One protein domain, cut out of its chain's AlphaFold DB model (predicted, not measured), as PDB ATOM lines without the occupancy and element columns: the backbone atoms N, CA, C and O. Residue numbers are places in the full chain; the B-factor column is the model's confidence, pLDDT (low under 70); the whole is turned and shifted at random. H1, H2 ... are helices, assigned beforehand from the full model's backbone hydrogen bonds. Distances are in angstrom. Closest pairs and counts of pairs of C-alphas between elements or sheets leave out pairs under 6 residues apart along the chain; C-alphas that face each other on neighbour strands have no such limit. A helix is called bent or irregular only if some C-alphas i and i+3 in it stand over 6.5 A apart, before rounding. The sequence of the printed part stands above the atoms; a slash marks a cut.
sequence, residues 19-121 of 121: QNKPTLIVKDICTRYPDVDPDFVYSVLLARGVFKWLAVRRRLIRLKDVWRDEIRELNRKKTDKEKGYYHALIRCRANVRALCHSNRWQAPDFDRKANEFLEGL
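This is residues 19 to 121 of the 121 residues of an uncharacterized protein of Desulfobacterales bacterium (UniProt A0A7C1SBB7). A long helical hairpin, H3 and H4, reaches out from a small head of three short helices, H1, H2 and H5. The two long helices come together near the head, while residues 75 to 83 at the far turn stick out free, and the hairpin makes most of the length. The printed part has 103 residues, with five named helices in the order H1, H2, H3, H4, H5 and no named strand, and its class is all helix. The whole is only just loose, close to extended, with a radius of gyration of the C-alphas of 18.7 A and spans of 63 by 21 by 21 A.

H1 runs from residue 22 to 32, 15.8 A from first to last C-alpha, beginning at C-alpha 22, (-33.830, -56.569, -35.527). H2 holds residues 38 to 47 and is 14.3 A long. H3, residues 50 to 76, is the longest helix at 39.8 A and ends at C-alpha 76, (-56.223, -22.456, -39.119). H4, residues 81 to 101, is 30.3 A long; it is neither bent nor irregular, but only just: C-alphas 83 and 86 are 6.0 A apart. H5, residues 112 to 119, is 10.5 A long and ends at C-alpha 119, (-42.038, -63.134, -25.288).

H1 and H2 touch at a steep tilt of 46 degrees, opposite ways; their closest C-alphas, of Val 26 and Pro 38, are 6.1 A apart. H1 only just touches H3, with 3 pairs of C-alphas within 8 A, the closest those of Pro 22 and Phe 51 at 6.4 A; H3 does this with residues 50 to 54 alone. H2 and H3 are close but not clearly touching, their closest C-alphas being those of Leu 45 and Phe 51, 6.3 A apart. H3 and H4 form a helical hairpin at a shallow tilt of 15 degrees, opposite ways. They touch through residues 56 to 60 of H3 and 96 to 100 of H4 alone, and the closest C-alphas, of Val 56 and Leu 99, are 6.1 A apart. H5 only just touches H1, with 3 pairs of C-alphas within 8 A, the closest those of Thr 23 and Ala 114 at 6.2 A; the two are about perpendicular at 77 degrees. H5 also only just touches H2, again with 3 pairs, the closest C-alphas being those of Tyr 42 and Phe 117 at 7.7 A. H4 and H5 are apart. In H1, H2, H3 and H5 every O i to N i+4 pair is within hydrogen-bond range; in H4, 15 of 17 are.

The C-alphas farthest apart, of Asp 35 and Asp 80, are 63.1 A from each other. The printed part has no cut. The links from H1 to H2, H2 to H3 and H3 to H4 are tight, and the link of 10 residues from H4 to H5 is short. The mean pLDDT of the printed part is 90.5; residues 78 to 84 are under 70.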
ATOM      1  N   GLN A  19     -35.304 -50.854 -43.363       75.44
ATOM      2  CA  GLN A  19     -34.729 -50.488 -42.075       75.44
ATOM      3  C   GLN A  19     -35.704 -50.857 -40.951       75.44
ATOM      4  O   GLN A  19     -36.908 -51.005 -41.167       75.44
ATOM      5  N   ASN A  20     -35.197 -50.893 -39.719       79.44
ATOM      6  CA  ASN A  20     -35.988 -50.946 -38.483       79.44
ATOM      7  C   ASN A  20     -36.504 -52.315 -38.015       79.44
ATOM      8  O   ASN A  20     -37.413 -52.357 -37.191       79.44
ATOM      9  N   LYS A  21     -35.908 -53.419 -38.464       91.69
ATOM     10  CA  LYS A  21     -36.220 -54.765 -37.959       91.69
ATOM     11  C   LYS A  21     -34.964 -55.428 -37.387       91.69
ATOM     12  O   LYS A  21     -34.057 -55.693 -38.181       91.69
ATOM     13  N   PRO A  22     -34.880 -55.710 -36.072       94.25
ATOM     14  CA  PRO A  22     -33.830 -56.569 -35.527       94.25
ATOM     15  C   PRO A  22     -33.664 -57.876 -36.312       94.25
ATOM     16  O   PRO A  22     -32.540 -58.267 -36.609       94.25
ATOM     17  N   THR A  23     -34.769 -58.476 -36.762       95.62
ATOM     18  CA  THR A  23     -34.769 -59.723 -37.542       95.62
ATOM     19  C   THR A  23     -33.971 -59.627 -38.841       95.62
ATOM     20  O   THR A  23     -33.379 -60.612 -39.276       95.62
ATOM     21  N   LEU A  24     -33.929 -58.453 -39.483       94.12
ATOM     22  CA  LEU A  24     -33.122 -58.274 -40.693       94.12
ATOM     23  C   LEU A  24     -31.627 -58.284 -40.371       94.12
ATOM     24  O   LEU A  24     -30.864 -58.900 -41.106       94.12
ATOM     25  N   ILE A  25     -31.232 -57.681 -39.246       94.38
ATOM     26  CA  ILE A  25     -29.840 -57.684 -38.780       94.38
ATOM     27  C   ILE A  25     -29.404 -59.116 -38.464       94.38
ATOM     28  O   ILE A  25     -28.362 -59.553 -38.945       94.38
ATOM     29  N   VAL A  26     -30.226 -59.861 -37.717       95.94
ATOM     30  CA  VAL A  26     -29.954 -61.272 -37.403       95.94
ATOM     31  C   VAL A  26     -29.848 -62.099 -38.679       95.94
ATOM     32  O   VAL A  26     -28.860 -62.800 -38.871       95.94
ATOM     33  N   LYS A  27     -30.809 -61.955 -39.602       94.44
ATOM     34  CA  LYS A  27     -30.773 -62.649 -40.895       94.44
ATOM     35  C   LYS A  27     -29.481 -62.352 -41.654       94.44
ATOM     36  O   LYS A  27     -28.873 -63.281 -42.176       94.44
ATOM     37  N   ASP A  28     -29.071 -61.090 -41.744       93.00
ATOM     38  CA  ASP A  28     -27.872 -60.704 -42.488       93.00
ATOM     39  C   ASP A  28     -26.588 -61.249 -41.848       93.00
ATOM     40  O   ASP A  28     -25.716 -61.739 -42.569       93.00
ATOM     41  N   ILE A  29     -26.497 -61.239 -40.514       94.50
ATOM     42  CA  ILE A  29     -25.364 -61.813 -39.775       94.50
ATOM     43  C   ILE A  29     -25.305 -63.327 -39.985       94.50
ATOM     44  O   ILE A  29     -24.288 -63.816 -40.472       94.50
ATOM     45  N   CYS A  30     -26.387 -64.057 -39.713       95.00
ATOM     46  CA  CYS A  30     -26.416 -65.518 -39.840       95.00
ATOM     47  C   CYS A  30     -26.290 -65.981 -41.303       95.00
ATOM     48  O   CYS A  30     -25.780 -67.062 -41.570       95.00
ATOM     49  N   THR A  31     -26.686 -65.159 -42.284       93.31
ATOM     50  CA  THR A  31     -26.419 -65.458 -43.705       93.31
ATOM     51  C   THR A  31     -24.921 -65.426 -44.012       93.31
ATOM     52  O   THR A  31     -24.444 -66.204 -44.835       93.31
ATOM     53  N   ARG A  32     -24.169 -64.508 -43.389       93.62
ATOM     54  CA  ARG A  32     -22.719 -64.370 -43.603       93.62
ATOM     55  C   ARG A  32     -21.899 -65.307 -42.715       93.62
ATOM     56  O   ARG A  32     -20.820 -65.719 -43.125       93.62
ATOM     57  N   TYR A  33     -22.419 -65.630 -41.537       95.56
ATOM     58  CA  TYR A  33     -21.799 -66.484 -40.530       95.56
ATOM     59  C   TYR A  33     -22.809 -67.559 -40.093       95.56
ATOM     60  O   TYR A  33     -23.486 -67.373 -39.082       95.56
ATOM     61  N   PRO A  34     -22.950 -68.657 -40.861       94.19
ATOM     62  CA  PRO A  34     -23.979 -69.674 -40.620       94.19
ATOM     63  C   PRO A  34     -23.866 -70.390 -39.272       94.19
ATOM     64  O   PRO A  34     -24.874 -70.854 -38.752       94.19
ATOM     65  N   ASP A  35     -22.663 -70.442 -38.698       96.44
ATOM     66  CA  ASP A  35     -22.396 -71.098 -37.411       96.44
ATOM     67  C   ASP A  35     -22.822 -70.246 -36.200       96.44
ATOM     68  O   ASP A  35     -22.757 -70.699 -35.059       96.44
ATOM     69  N   VAL A  36     -23.232 -68.993 -36.425       96.06
ATOM     70  CA  VAL A  36     -23.688 -68.098 -35.358       96.06
ATOM     71  C   VAL A  36     -25.164 -68.350 -35.074       96.06
ATOM     72  O   VAL A  36     -26.020 -68.111 -35.928       96.06
ATOM     73  N   ASP A  37     -25.452 -68.753 -33.837       96.50
ATOM     74  CA  ASP A  37     -26.811 -68.916 -33.325       96.50
ATOM     75  C   ASP A  37     -27.617 -67.595 -33.408       96.50
ATOM     76  O   ASP A  37     -27.193 -66.572 -32.851       96.50
ATOM     77  N   PRO A  38     -28.777 -67.581 -34.092       96.38
ATOM     78  CA  PRO A  38     -29.662 -66.422 -34.148       96.38
ATOM     79  C   PRO A  38     -30.070 -65.868 -32.778       96.38
ATOM     80  O   PRO A  38     -30.137 -64.642 -32.626       96.38
ATOM     81  N   ASP A  39     -30.317 -66.730 -31.788       96.44
ATOM     82  CA  ASP A  39     -30.803 -66.309 -30.466       96.44
ATOM     83  C   ASP A  39     -29.711 -65.575 -29.685       96.44
ATOM     84  O   ASP A  39     -29.967 -64.531 -29.069       96.44
ATOM     85  N   PHE A  40     -28.459 -66.019 -29.824       97.25
ATOM     86  CA  PHE A  40     -27.304 -65.264 -29.353       97.25
ATOM     87  C   PHE A  40     -27.275 -63.845 -29.945       97.25
ATOM     88  O   PHE A  40     -27.149 -62.870 -29.198       97.25
ATOM     89  N   VAL A  41     -27.459 -63.685 -31.260       97.69
ATOM     90  CA  VAL A  41     -27.465 -62.349 -31.886       97.69
ATOM     91  C   VAL A  41     -28.628 -61.501 -31.367       97.69
ATOM     92  O   VAL A  41     -28.422 -60.333 -31.022       97.69
ATOM     93  N   TYR A  42     -29.836 -62.063 -31.267       97.44
ATOM     94  CA  TYR A  42     -30.982 -61.347 -30.703       97.44
ATOM     95  C   TYR A  42     -30.714 -60.870 -29.271       97.44
ATOM     96  O   TYR A  42     -30.964 -59.696 -28.973       97.44
ATOM     97  N   SER A  43     -30.136 -61.721 -28.418       96.75
ATOM     98  CA  SER A  43     -29.794 -61.368 -27.035       96.75
ATOM     99  C   SER A  43     -28.820 -60.184 -26.966       96.75
ATOM    100  O   SER A  43     -29.031 -59.236 -26.203       96.75
ATOM    101  N   VAL A  44     -27.807 -60.160 -27.842       97.25
ATOM    102  CA  VAL A  44     -26.837 -59.060 -27.941       97.25
ATOM    103  C   VAL A  44     -27.525 -57.772 -28.395       97.25
ATOM    104  O   VAL A  44     -27.316 -56.711 -27.796       97.25
ATOM    105  N   LEU A  45     -28.368 -57.839 -29.429       97.25
ATOM    106  CA  LEU A  45     -29.105 -56.679 -29.938       97.25
ATOM    107  C   LEU A  45     -30.059 -56.100 -28.883       97.25
ATOM    108  O   LEU A  45     -30.166 -54.872 -28.758       97.25
ATOM    109  N   LEU A  46     -30.722 -56.956 -28.104       96.31
ATOM    110  CA  LEU A  46     -31.586 -56.550 -26.997       96.31
ATOM    111  C   LEU A  46     -30.775 -55.889 -25.873       96.31
ATOM    112  O   LEU A  46     -31.071 -54.750 -25.496       96.31
ATOM    113  N   ALA A  47     -29.703 -56.535 -25.403       95.56
ATOM    114  CA  ALA A  47     -28.847 -56.033 -24.323       95.56
ATOM    115  C   ALA A  47     -28.205 -54.673 -24.656       95.56
ATOM    116  O   ALA A  47     -28.120 -53.773 -23.811       95.56
ATOM    117  N   ARG A  48     -27.805 -54.478 -25.918       96.31
ATOM    118  CA  ARG A  48     -27.251 -53.206 -26.415       96.31
ATOM    119  C   ARG A  48     -28.314 -52.139 -26.694       96.31
ATOM    120  O   ARG A  48     -27.965 -50.999 -26.986       96.31
ATOM    121  N   GLY A  49     -29.601 -52.468 -26.563       95.44
ATOM    122  CA  GLY A  49     -30.708 -51.530 -26.739       95.44
ATOM    123  C   GLY A  49     -31.055 -51.230 -28.198       95.44
ATOM    124  O   GLY A  49     -31.769 -50.260 -28.459       95.44
ATOM    125  N   VAL A  50     -30.595 -52.051 -29.149       96.06
ATOM    126  CA  VAL A  50     -30.916 -51.900 -30.579       96.06
ATOM    127  C   VAL A  50     -32.414 -52.093 -30.812       96.06
ATOM    128  O   VAL A  50     -33.034 -51.327 -31.548       96.06
ATOM    129  N   PHE A  51     -33.015 -53.057 -30.116       96.38
ATOM    130  CA  PHE A  51     -34.459 -53.303 -30.104       96.38
ATOM    131  C   PHE A  51     -35.252 -52.035 -29.750       96.38
ATOM    132  O   PHE A  51     -36.033 -51.529 -30.567       96.38
ATOM    133  N   LYS A  52     -34.962 -51.452 -28.577       95.56
ATOM    134  CA  LYS A  52     -35.541 -50.178 -28.138       95.56
ATOM    135  C   LYS A  52     -35.288 -49.065 -29.144       95.56
ATOM    136  O   LYS A  52     -36.212 -48.316 -29.444       95.56
ATOM    137  N   TRP A  53     -34.064 -48.924 -29.652       95.31
ATOM    138  CA  TRP A  53     -33.725 -47.858 -30.593       95.31
ATOM    139  C   TRP A  53     -34.614 -47.893 -31.839       95.31
ATOM    140  O   TRP A  53     -35.195 -46.873 -32.214       95.31
ATOM    141  N   LEU A  54     -34.784 -49.069 -32.445       94.44
ATOM    142  CA  LEU A  54     -35.613 -49.233 -33.638       94.44
ATOM    143  C   LEU A  54     -37.104 -48.998 -33.346       94.44
ATOM    144  O   LEU A  54     -37.790 -48.351 -34.143       94.44
ATOM    145  N   ALA A  55     -37.591 -49.439 -32.182       94.19
ATOM    146  CA  ALA A  55     -38.956 -49.172 -31.733       94.19
ATOM    147  C   ALA A  55     -39.200 -47.665 -31.507       94.19
ATOM    148  O   ALA A  55     -40.154 -47.084 -32.035       94.19
ATOM    149  N   VAL A  56     -38.299 -47.003 -30.774       95.19
ATOM    150  CA  VAL A  56     -38.356 -45.567 -30.466       95.19
ATOM    151  C   VAL A  56     -38.253 -44.725 -31.732       95.19
ATOM    152  O   VAL A  56     -39.033 -43.787 -31.885       95.19
ATOM    153  N   ARG A  57     -37.374 -45.073 -32.681       93.19
ATOM    154  CA  ARG A  57     -37.253 -44.364 -33.965       93.19
ATOM    155  C   ARG A  57     -38.591 -44.293 -34.697       93.19
ATOM    156  O   ARG A  57     -38.975 -43.224 -35.169       93.19
ATOM    157  N   ARG A  58     -39.341 -45.399 -34.755       89.81
ATOM    158  CA  ARG A  58     -40.674 -45.407 -35.378       89.81
ATOM    159  C   ARG A  58     -41.670 -44.534 -34.614       89.81
ATOM    160  O   ARG A  58     -42.426 -43.788 -35.236       89.81
ATOM    161  N   ARG A  59     -41.662 -44.596 -33.280       93.50
ATOM    162  CA  ARG A  59     -42.524 -43.749 -32.440       93.50
ATOM    163  C   ARG A  59     -42.213 -42.263 -32.620       93.50
ATOM    164  O   ARG A  59     -43.143 -41.476 -32.720       93.50
ATOM    165  N   LEU A  60     -40.939 -41.890 -32.758       94.75
ATOM    166  CA  LEU A  60     -40.520 -40.517 -33.057       94.75
ATOM    167  C   LEU A  60     -41.032 -40.039 -34.423       94.75
ATOM    168  O   LEU A  60     -41.486 -38.904 -34.533       94.75
ATOM    169  N   ILE A  61     -41.013 -40.896 -35.451       91.75
ATOM    170  CA  ILE A  61     -41.584 -40.563 -36.768       91.75
ATOM    171  C   ILE A  61     -43.087 -40.288 -36.649       91.75
ATOM    172  O   ILE A  61     -43.543 -39.246 -37.113       91.75
ATOM    173  N   ARG A  62     -43.836 -41.170 -35.970       92.75
ATOM    174  CA  ARG A  62     -45.278 -40.977 -35.728       92.75
ATOM    175  C   ARG A  62     -45.553 -39.696 -34.937       92.75
ATOM    176  O   ARG A  62     -46.438 -38.931 -35.290       92.75
ATOM    177  N   LEU A  63     -44.766 -39.444 -33.894       95.12
ATOM    178  CA  LEU A  63     -44.893 -38.259 -33.050       95.12
ATOM    179  C   LEU A  63     -44.656 -36.962 -33.841       95.12
ATOM    180  O   LEU A  63     -45.389 -35.993 -33.665       95.12
ATOM    181  N   LYS A  64     -43.683 -36.963 -34.759       94.25
ATOM    182  CA  LYS A  64     -43.453 -35.852 -35.693       94.25
ATOM    183  C   LYS A  64     -44.675 -35.596 -36.581       94.25
ATOM    184  O   LYS A  64     -45.018 -34.439 -36.807       94.25
ATOM    185  N   ASP A  65     -45.312 -36.648 -37.095       93.31
ATOM    186  CA  ASP A  65     -46.515 -36.507 -37.923       93.31
ATOM    187  C   ASP A  65     -47.684 -35.920 -37.119       93.31
ATOM    188  O   ASP A  65     -48.310 -34.970 -37.586       93.31
ATOM    189  N   VAL A  66     -47.891 -36.384 -35.879       93.06
ATOM    190  CA  VAL A  66     -48.881 -35.807 -34.950       93.06
ATOM    191  C   VAL A  66     -48.634 -34.312 -34.745       93.06
ATOM    192  O   VAL A  66     -49.540 -33.507 -34.939       93.06
ATOM    193  N   TRP A  67     -47.400 -33.908 -34.429       92.50
ATOM    194  CA  TRP A  67     -47.081 -32.487 -34.242       92.50
ATOM    195  C   TRP A  67     -47.287 -31.653 -35.499       92.50
ATOM    196  O   TRP A  67     -47.748 -30.516 -35.413       92.50
ATOM    197  N   ARG A  68     -46.955 -32.192 -36.676       89.81
ATOM    198  CA  ARG A  68     -47.207 -31.503 -37.947       89.81
ATOM    199  C   ARG A  68     -48.697 -31.213 -38.115       89.81
ATOM    200  O   ARG A  68     -49.053 -30.117 -38.549       89.81
ATOM    201  N   ASP A  69     -49.549 -32.175 -37.790       89.69
ATOM    202  CA  ASP A  69     -50.991 -32.038 -37.963       89.69
ATOM    203  C   ASP A  69     -51.599 -31.104 -36.899       89.69
ATOM    204  O   ASP A  69     -52.408 -30.241 -37.240       89.69
ATOM    205  N   GLU A  70     -51.102 -31.145 -35.657       87.25
ATOM    206  CA  GLU A  70     -51.428 -30.154 -34.617       87.25
ATOM    207  C   GLU A  70     -51.072 -28.721 -35.050       87.25
ATOM    208  O   GLU A  70     -51.881 -27.803 -34.903       87.25
ATOM    209  N   ILE A  71     -49.880 -28.513 -35.622       84.75
ATOM    210  CA  ILE A  71     -49.433 -27.195 -36.109       84.75
ATOM    211  C   ILE A  71     -50.332 -26.696 -37.245       84.75
ATOM    212  O   ILE A  71     -50.699 -25.519 -37.278       84.75
ATOM    213  N   ARG A  72     -50.705 -27.577 -38.181       85.75
ATOM    214  CA  ARG A  72     -51.627 -27.236 -39.277       85.75
ATOM    215  C   ARG A  72     -52.979 -26.775 -38.745       85.75
ATOM    216  O   ARG A  72     -53.517 -25.792 -39.249       85.75
ATOM    217  N   GLU A  73     -53.499 -27.449 -37.726       85.44
ATOM    218  CA  GLU A  73     -54.787 -27.112 -37.125       85.44
ATOM    219  C   GLU A  73     -54.741 -25.796 -36.334       85.44
ATOM    220  O   GLU A  73     -55.636 -24.961 -36.462       85.44
ATOM    221  N   LEU A  74     -53.665 -25.547 -35.584       82.19
ATOM    222  CA  LEU A  74     -53.468 -24.274 -34.880       82.19
ATOM    223  C   LEU A  74     -53.369 -23.086 -35.845       82.19
ATOM    224  O   LEU A  74     -53.988 -22.046 -35.616       82.19
ATOM    225  N   ASN A  75     -52.656 -23.249 -36.963       80.06
ATOM    226  CA  ASN A  75     -52.535 -22.202 -37.980       80.06
ATOM    227  C   ASN A  75     -53.883 -21.827 -38.620       80.06
ATOM    228  O   ASN A  75     -54.055 -20.682 -39.038       80.06
ATOM    229  N   ARG A  76     -54.857 -22.748 -38.655       84.12
ATOM    230  CA  ARG A  76     -56.223 -22.456 -39.119       84.12
ATOM    231  C   ARG A  76     -57.019 -21.605 -38.127       84.12
ATOM    232  O   ARG A  76     -57.856 -20.818 -38.554       84.12
ATOM    233  N   LYS A  77     -56.753 -21.726 -36.821       81.50
ATOM    234  CA  LYS A  77     -57.557 -21.116 -35.743       81.50
ATOM    235  C   LYS A  77     -57.133 -19.697 -35.326       81.50
ATOM    236  O   LYS A  77     -57.782 -19.129 -34.459       81.50
ATOM    237  N   LYS A  78     -56.081 -19.113 -35.929       68.44
ATOM    238  CA  LYS A  78     -55.552 -17.755 -35.626       68.44
ATOM    239  C   LYS A  78     -55.440 -17.449 -34.115       68.44
ATOM    240  O   LYS A  78     -55.799 -16.366 -33.666       68.44
ATOM    241  N   THR A  79     -54.946 -18.399 -33.326       65.69
ATOM    242  CA  THR A  79     -54.742 -18.219 -31.880       65.69
ATOM    243  C   THR A  79     -53.453 -17.458 -31.565       65.69
ATOM    244  O   THR A  79     -52.516 -17.448 -32.367       65.69
ATOM    245  N   ASP A  80     -53.403 -16.865 -30.375       63.09
ATOM    246  CA  ASP A  80     -52.283 -16.070 -29.866       63.09
ATOM    247  C   ASP A  80     -50.967 -16.879 -29.852       63.09
ATOM    248  O   ASP A  80     -50.862 -17.933 -29.214       63.09
ATOM    249  N   LYS A  81     -49.971 -16.439 -30.633       62.06
ATOM    250  CA  LYS A  81     -48.857 -17.301 -31.086       62.06
ATOM    251  C   LYS A  81     -47.747 -17.498 -30.049       62.06
ATOM    252  O   LYS A  81     -47.134 -18.564 -30.010       62.06
ATOM    253  N   GLU A  82     -47.475 -16.498 -29.214       56.94
ATOM    254  CA  GLU A  82     -46.243 -16.458 -28.409       56.94
ATOM    255  C   GLU A  82     -46.307 -17.333 -27.148       56.94
ATOM    256  O   GLU A  82     -45.385 -18.110 -26.891       56.94
ATOM    257  N   LYS A  83     -47.426 -17.318 -26.404       59.66
ATOM    258  CA  LYS A  83     -47.615 -18.205 -25.235       59.66
ATOM    259  C   LYS A  83     -47.714 -19.682 -25.634       59.66
ATOM    260  O   LYS A  83     -47.231 -20.553 -24.910       59.66
ATOM    261  N   GLY A  84     -48.276 -19.979 -26.808       69.81
ATOM    262  CA  GLY A  84     -48.390 -21.347 -27.323       69.81
ATOM    263  C   GLY A  84     -47.040 -22.002 -27.630       69.81
ATOM    264  O   GLY A  84     -46.878 -23.204 -27.413       69.81
ATOM    265  N   TYR A  85     -46.051 -21.221 -28.075       76.75
ATOM    266  CA  TYR A  85     -44.750 -21.742 -28.500       76.75
ATOM    267  C   TYR A  85     -43.942 -22.359 -27.348       76.75
ATOM    268  O   TYR A  85     -43.447 -23.481 -27.469       76.75
ATOM    269  N   TYR A  86     -43.849 -21.671 -26.205       80.56
ATOM    270  CA  TYR A  86     -43.119 -22.175 -25.034       80.56
ATOM    271  C   TYR A  86     -43.715 -23.489 -24.505       80.56
ATOM    272  O   TYR A  86     -42.998 -24.477 -24.320       80.56
ATOM    273  N   HIS A  87     -45.040 -23.539 -24.337       82.81
ATOM    274  CA  HIS A  87     -45.730 -24.751 -23.890       82.81
ATOM    275  C   HIS A  87     -45.614 -25.896 -24.906       82.81
ATOM    276  O   HIS A  87     -45.415 -27.046 -24.507       82.81
ATOM    277  N   ALA A  88     -45.666 -25.596 -26.208       85.06
ATOM    278  CA  ALA A  88     -45.443 -26.589 -27.254       85.06
ATOM    279  C   ALA A  88     -44.027 -27.178 -27.179       85.06
ATOM    280  O   ALA A  88     -43.873 -28.397 -27.223       85.06
ATOM    281  N   LEU A  89     -42.994 -26.351 -26.986       87.44
ATOM    282  CA  LEU A  89     -41.620 -26.831 -26.824       87.44
ATOM    283  C   LEU A  89     -41.450 -27.733 -25.597       87.44
ATOM    284  O   LEU A  89     -40.800 -28.776 -25.702       87.44
ATOM    285  N   ILE A  90     -42.037 -27.368 -24.453       90.81
ATOM    286  CA  ILE A  90     -42.021 -28.214 -23.248       90.81
ATOM    287  C   ILE A  90     -42.673 -29.562 -23.544       90.81
ATOM    288  O   ILE A  90     -42.066 -30.600 -23.275       90.81
ATOM    289  N   ARG A  91     -43.869 -29.556 -24.144       91.25
ATOM    290  CA  ARG A  91     -44.594 -30.777 -24.514       91.25
ATOM    291  C   ARG A  91     -43.768 -31.651 -25.455       91.25
ATOM    292  O   ARG A  91     -43.617 -32.847 -25.211       91.25
ATOM    293  N   CYS A  92     -43.182 -31.062 -26.495       92.44
ATOM    294  CA  CYS A  92     -42.355 -31.790 -27.452       92.44
ATOM    295  C   CYS A  92     -41.138 -32.437 -26.778       92.44
ATOM    296  O   CYS A  92     -40.870 -33.621 -26.992       92.44
ATOM    297  N   ARG A  93     -40.437 -31.696 -25.909       94.44
ATOM    298  CA  ARG A  93     -39.300 -32.218 -25.133       94.44
ATOM    299  C   ARG A  93     -39.725 -33.336 -24.186       94.44
ATOM    300  O   ARG A  93     -39.038 -34.354 -24.129       94.44
ATOM    301  N   ALA A  94     -40.844 -33.173 -23.483       96.19
ATOM    302  CA  ALA A  94     -41.380 -34.184 -22.576       96.19
ATOM    303  C   ALA A  94     -41.704 -35.488 -23.319       96.19
ATOM    304  O   ALA A  94     -41.273 -36.556 -22.888       96.19
ATOM    305  N   ASN A  95     -42.357 -35.405 -24.482       95.88
ATOM    306  CA  ASN A  95     -42.689 -36.574 -25.297       95.88
ATOM    307  C   ASN A  95     -41.439 -37.304 -25.815       95.88
ATOM    308  O   ASN A  95     -41.357 -38.530 -25.733       95.88
ATOM    309  N   VAL A  96     -40.434 -36.570 -26.311       96.00
ATOM    310  CA  VAL A  96     -39.158 -37.173 -26.748       96.00
ATOM    311  C   VAL A  96     -38.452 -37.829 -25.569       96.00
ATOM    312  O   VAL A  96     -37.994 -38.964 -25.683       96.00
ATOM    313  N   ARG A  97     -38.401 -37.147 -24.419       96.62
ATOM    314  CA  ARG A  97     -37.796 -37.682 -23.198       96.62
ATOM    315  C   ARG A  97     -38.499 -38.967 -22.763       96.62
ATOM    316  O   ARG A  97     -37.817 -39.954 -22.514       96.62
ATOM    317  N   ALA A  98     -39.830 -39.000 -22.751       96.38
ATOM    318  CA  ALA A  98     -40.598 -40.197 -22.412       96.38
ATOM    319  C   ALA A  98     -40.237 -41.390 -23.318       96.38
ATOM    320  O   ALA A  98     -40.001 -42.495 -22.831       96.38
ATOM    321  N   LEU A  99     -40.092 -41.164 -24.628       95.62
ATOM    322  CA  LEU A  99     -39.656 -42.206 -25.559       95.62
ATOM    323  C   LEU A  99     -38.209 -42.652 -25.294       95.62
ATOM    324  O   LEU A  99     -37.943 -43.852 -25.187       95.62
ATOM    325  N   CYS A 100     -37.278 -41.711 -25.131       92.88
ATOM    326  CA  CYS A 100     -35.864 -42.005 -24.889       92.88
ATOM    327  C   CYS A 100     -35.611 -42.685 -23.538       92.88
ATOM    328  O   CYS A 100     -34.673 -43.474 -23.426       92.88
ATOM    329  N   HIS A 101     -36.449 -42.440 -22.532       94.88
ATOM    330  CA  HIS A 101     -36.350 -43.045 -21.201       94.88
ATOM    331  C   HIS A 101     -37.267 -44.259 -20.995       94.88
ATOM    332  O   HIS A 101     -37.229 -44.863 -19.931       94.88
ATOM    333  N   SER A 102     -38.027 -44.673 -22.011       95.31
ATOM    334  CA  SER A 102     -38.835 -45.899 -21.949       95.31
ATOM    335  C   SER A 102     -37.993 -47.166 -21.715       95.31
ATOM    336  O   SER A 102     -36.777 -47.176 -21.950       95.31
ATOM    337  N   ASN A 103     -38.632 -48.250 -21.268       94.81
ATOM    338  CA  ASN A 103     -37.970 -49.521 -20.950       94.81
ATOM    339  C   ASN A 103     -37.133 -50.059 -22.118       94.81
ATOM    340  O   ASN A 103     -37.515 -49.942 -23.276       94.81
ATOM    341  N   ARG A 104     -35.972 -50.664 -21.842       93.88
ATOM    342  CA  ARG A 104     -35.152 -51.292 -22.900       93.88
ATOM    343  C   ARG A 104     -35.785 -52.565 -23.464       93.88
ATOM    344  O   ARG A 104     -35.569 -52.867 -24.633       93.88
ATOM    345  N   TRP A 105     -36.581 -53.244 -22.644       95.00
ATOM    346  CA  TRP A 105     -37.313 -54.463 -22.972       95.00
ATOM    347  C   TRP A 105     -38.543 -54.153 -23.838       95.00
ATOM    348  O   TRP A 105     -39.661 -54.043 -23.345       95.00
ATOM    349  N   GLN A 106     -38.319 -53.877 -25.122       94.69
ATOM    350  CA  GLN A 106     -39.376 -53.639 -26.108       94.69
ATOM    351  C   GLN A 106     -38.853 -53.914 -27.520       94.69
ATOM    352  O   GLN A 106     -37.717 -53.552 -27.817       94.69
ATOM    353  N   ALA A 107     -39.680 -54.465 -28.408       94.69
ATOM    354  CA  ALA A 107     -39.377 -54.609 -29.832       94.69
ATOM    355  C   ALA A 107     -40.206 -53.637 -30.691       94.69
ATOM    356  O   ALA A 107     -41.191 -53.053 -30.227       94.69
ATOM    357  N   PRO A 108     -39.815 -53.424 -31.959       93.56
ATOM    358  CA  PRO A 108     -40.661 -52.725 -32.915       93.56
ATOM    359  C   PRO A 108     -41.976 -53.489 -33.165       93.56
ATOM    360  O   PRO A 108     -41.967 -54.697 -33.385       93.56
ATOM    361  N   ASP A 109     -43.104 -52.774 -33.229       91.12
ATOM    362  CA  ASP A 109     -44.485 -53.306 -33.326       91.12
ATOM    363  C   ASP A 109     -44.812 -54.083 -34.620       91.12
ATOM    364  O   ASP A 109     -45.910 -54.585 -34.810       91.12
ATOM    365  N   PHE A 110     -43.861 -54.172 -35.540       89.31
ATOM    366  CA  PHE A 110     -43.993 -54.733 -36.887       89.31
ATOM    367  C   PHE A 110     -42.925 -55.785 -37.182       89.31
ATOM    368  O   PHE A 110     -42.800 -56.247 -38.322       89.31
ATOM    369  N   ASP A 111     -42.111 -56.115 -36.182       94.06
ATOM    370  CA  ASP A 111     -41.137 -57.188 -36.262       94.06
ATOM    371  C   ASP A 111     -41.629 -58.367 -35.422       94.06
ATOM    372  O   ASP A 111     -41.260 -58.519 -34.260       94.06
ATOM    373  N   ARG A 112     -42.524 -59.175 -36.005       94.06
ATOM    374  CA  ARG A 112     -43.191 -60.279 -35.301       94.06
ATOM    375  C   ARG A 112     -42.190 -61.224 -34.634       94.06
ATOM    376  O   ARG A 112     -42.338 -61.501 -33.458       94.06
ATOM    377  N   LYS A 113     -41.124 -61.609 -35.341       94.19
ATOM    378  CA  LYS A 113     -40.084 -62.506 -34.815       94.19
ATOM    379  C   LYS A 113     -39.310 -61.907 -33.642       94.19
ATOM    380  O   LYS A 113     -39.003 -62.609 -32.692       94.19
ATOM    381  N   ALA A 114     -39.016 -60.607 -33.686       94.12
ATOM    382  CA  ALA A 114     -38.369 -59.939 -32.560       94.12
ATOM    383  C   ALA A 114     -39.291 -59.849 -31.328       94.12
ATOM    384  O   ALA A 114     -38.791 -59.845 -30.209       94.12
ATOM    385  N   ASN A 115     -40.614 -59.769 -31.528       94.81
ATOM    386  CA  ASN A 115     -41.583 -59.847 -30.431       94.81
ATOM    387  C   ASN A 115     -41.701 -61.285 -29.900       94.81
ATOM    388  O   ASN A 115     -41.581 -61.465 -28.699       94.81
ATOM    389  N   GLU A 116     -41.807 -62.290 -30.778       95.88
ATOM    390  CA  GLU A 116     -41.804 -63.718 -30.406       95.88
ATOM    391  C   GLU A 116     -40.561 -64.072 -29.564       95.88
ATOM    392  O   GLU A 116     -40.684 -64.702 -28.520       95.88
ATOM    393  N   PHE A 117     -39.370 -63.600 -29.960       95.25
ATOM    394  CA  PHE A 117     -38.143 -63.762 -29.170       95.25
ATOM    395  C   PHE A 117     -38.245 -63.101 -27.788       95.25
ATOM    396  O   PHE A 117     -37.846 -63.691 -26.794       95.25
ATOM    397  N   LEU A 118     -38.777 -61.877 -27.711       94.19
ATOM    398  CA  LEU A 118     -38.937 -61.150 -26.445       94.19
ATOM    399  C   LEU A 118     -39.948 -61.797 -25.491       94.19
ATOM    400  O   LEU A 118     -39.801 -61.647 -24.284       94.19
ATOM    401  N   GLU A 119     -40.985 -62.434 -26.035       93.25
ATOM    402  CA  GLU A 119     -42.038 -63.134 -25.288       93.25
ATOM    403  C   GLU A 119     -41.605 -64.538 -24.842       93.25
ATOM    404  O   GLU A 119     -42.153 -65.064 -23.878       93.25
ATOM    405  N   GLY A 120     -40.644 -65.141 -25.549       89.50
ATOM    406  CA  GLY A 120     -40.087 -66.459 -25.237       89.50
ATOM    407  C   GLY A 120     -38.917 -66.460 -24.246       89.50
ATOM    408  O   GLY A 120     -38.458 -67.544 -23.888       89.50
ATOM    409  N   LEU A 121     -38.428 -65.283 -23.833       83.00
ATOM    410  CA  LEU A 121     -37.425 -65.098 -22.770       83.00
ATOM    411  C   LEU A 121     -38.078 -65.048 -21.386       83.00
ATOM    412  O   LEU A 121     -37.490 -65.644 -20.457       83.00
TER     413      LEU A 121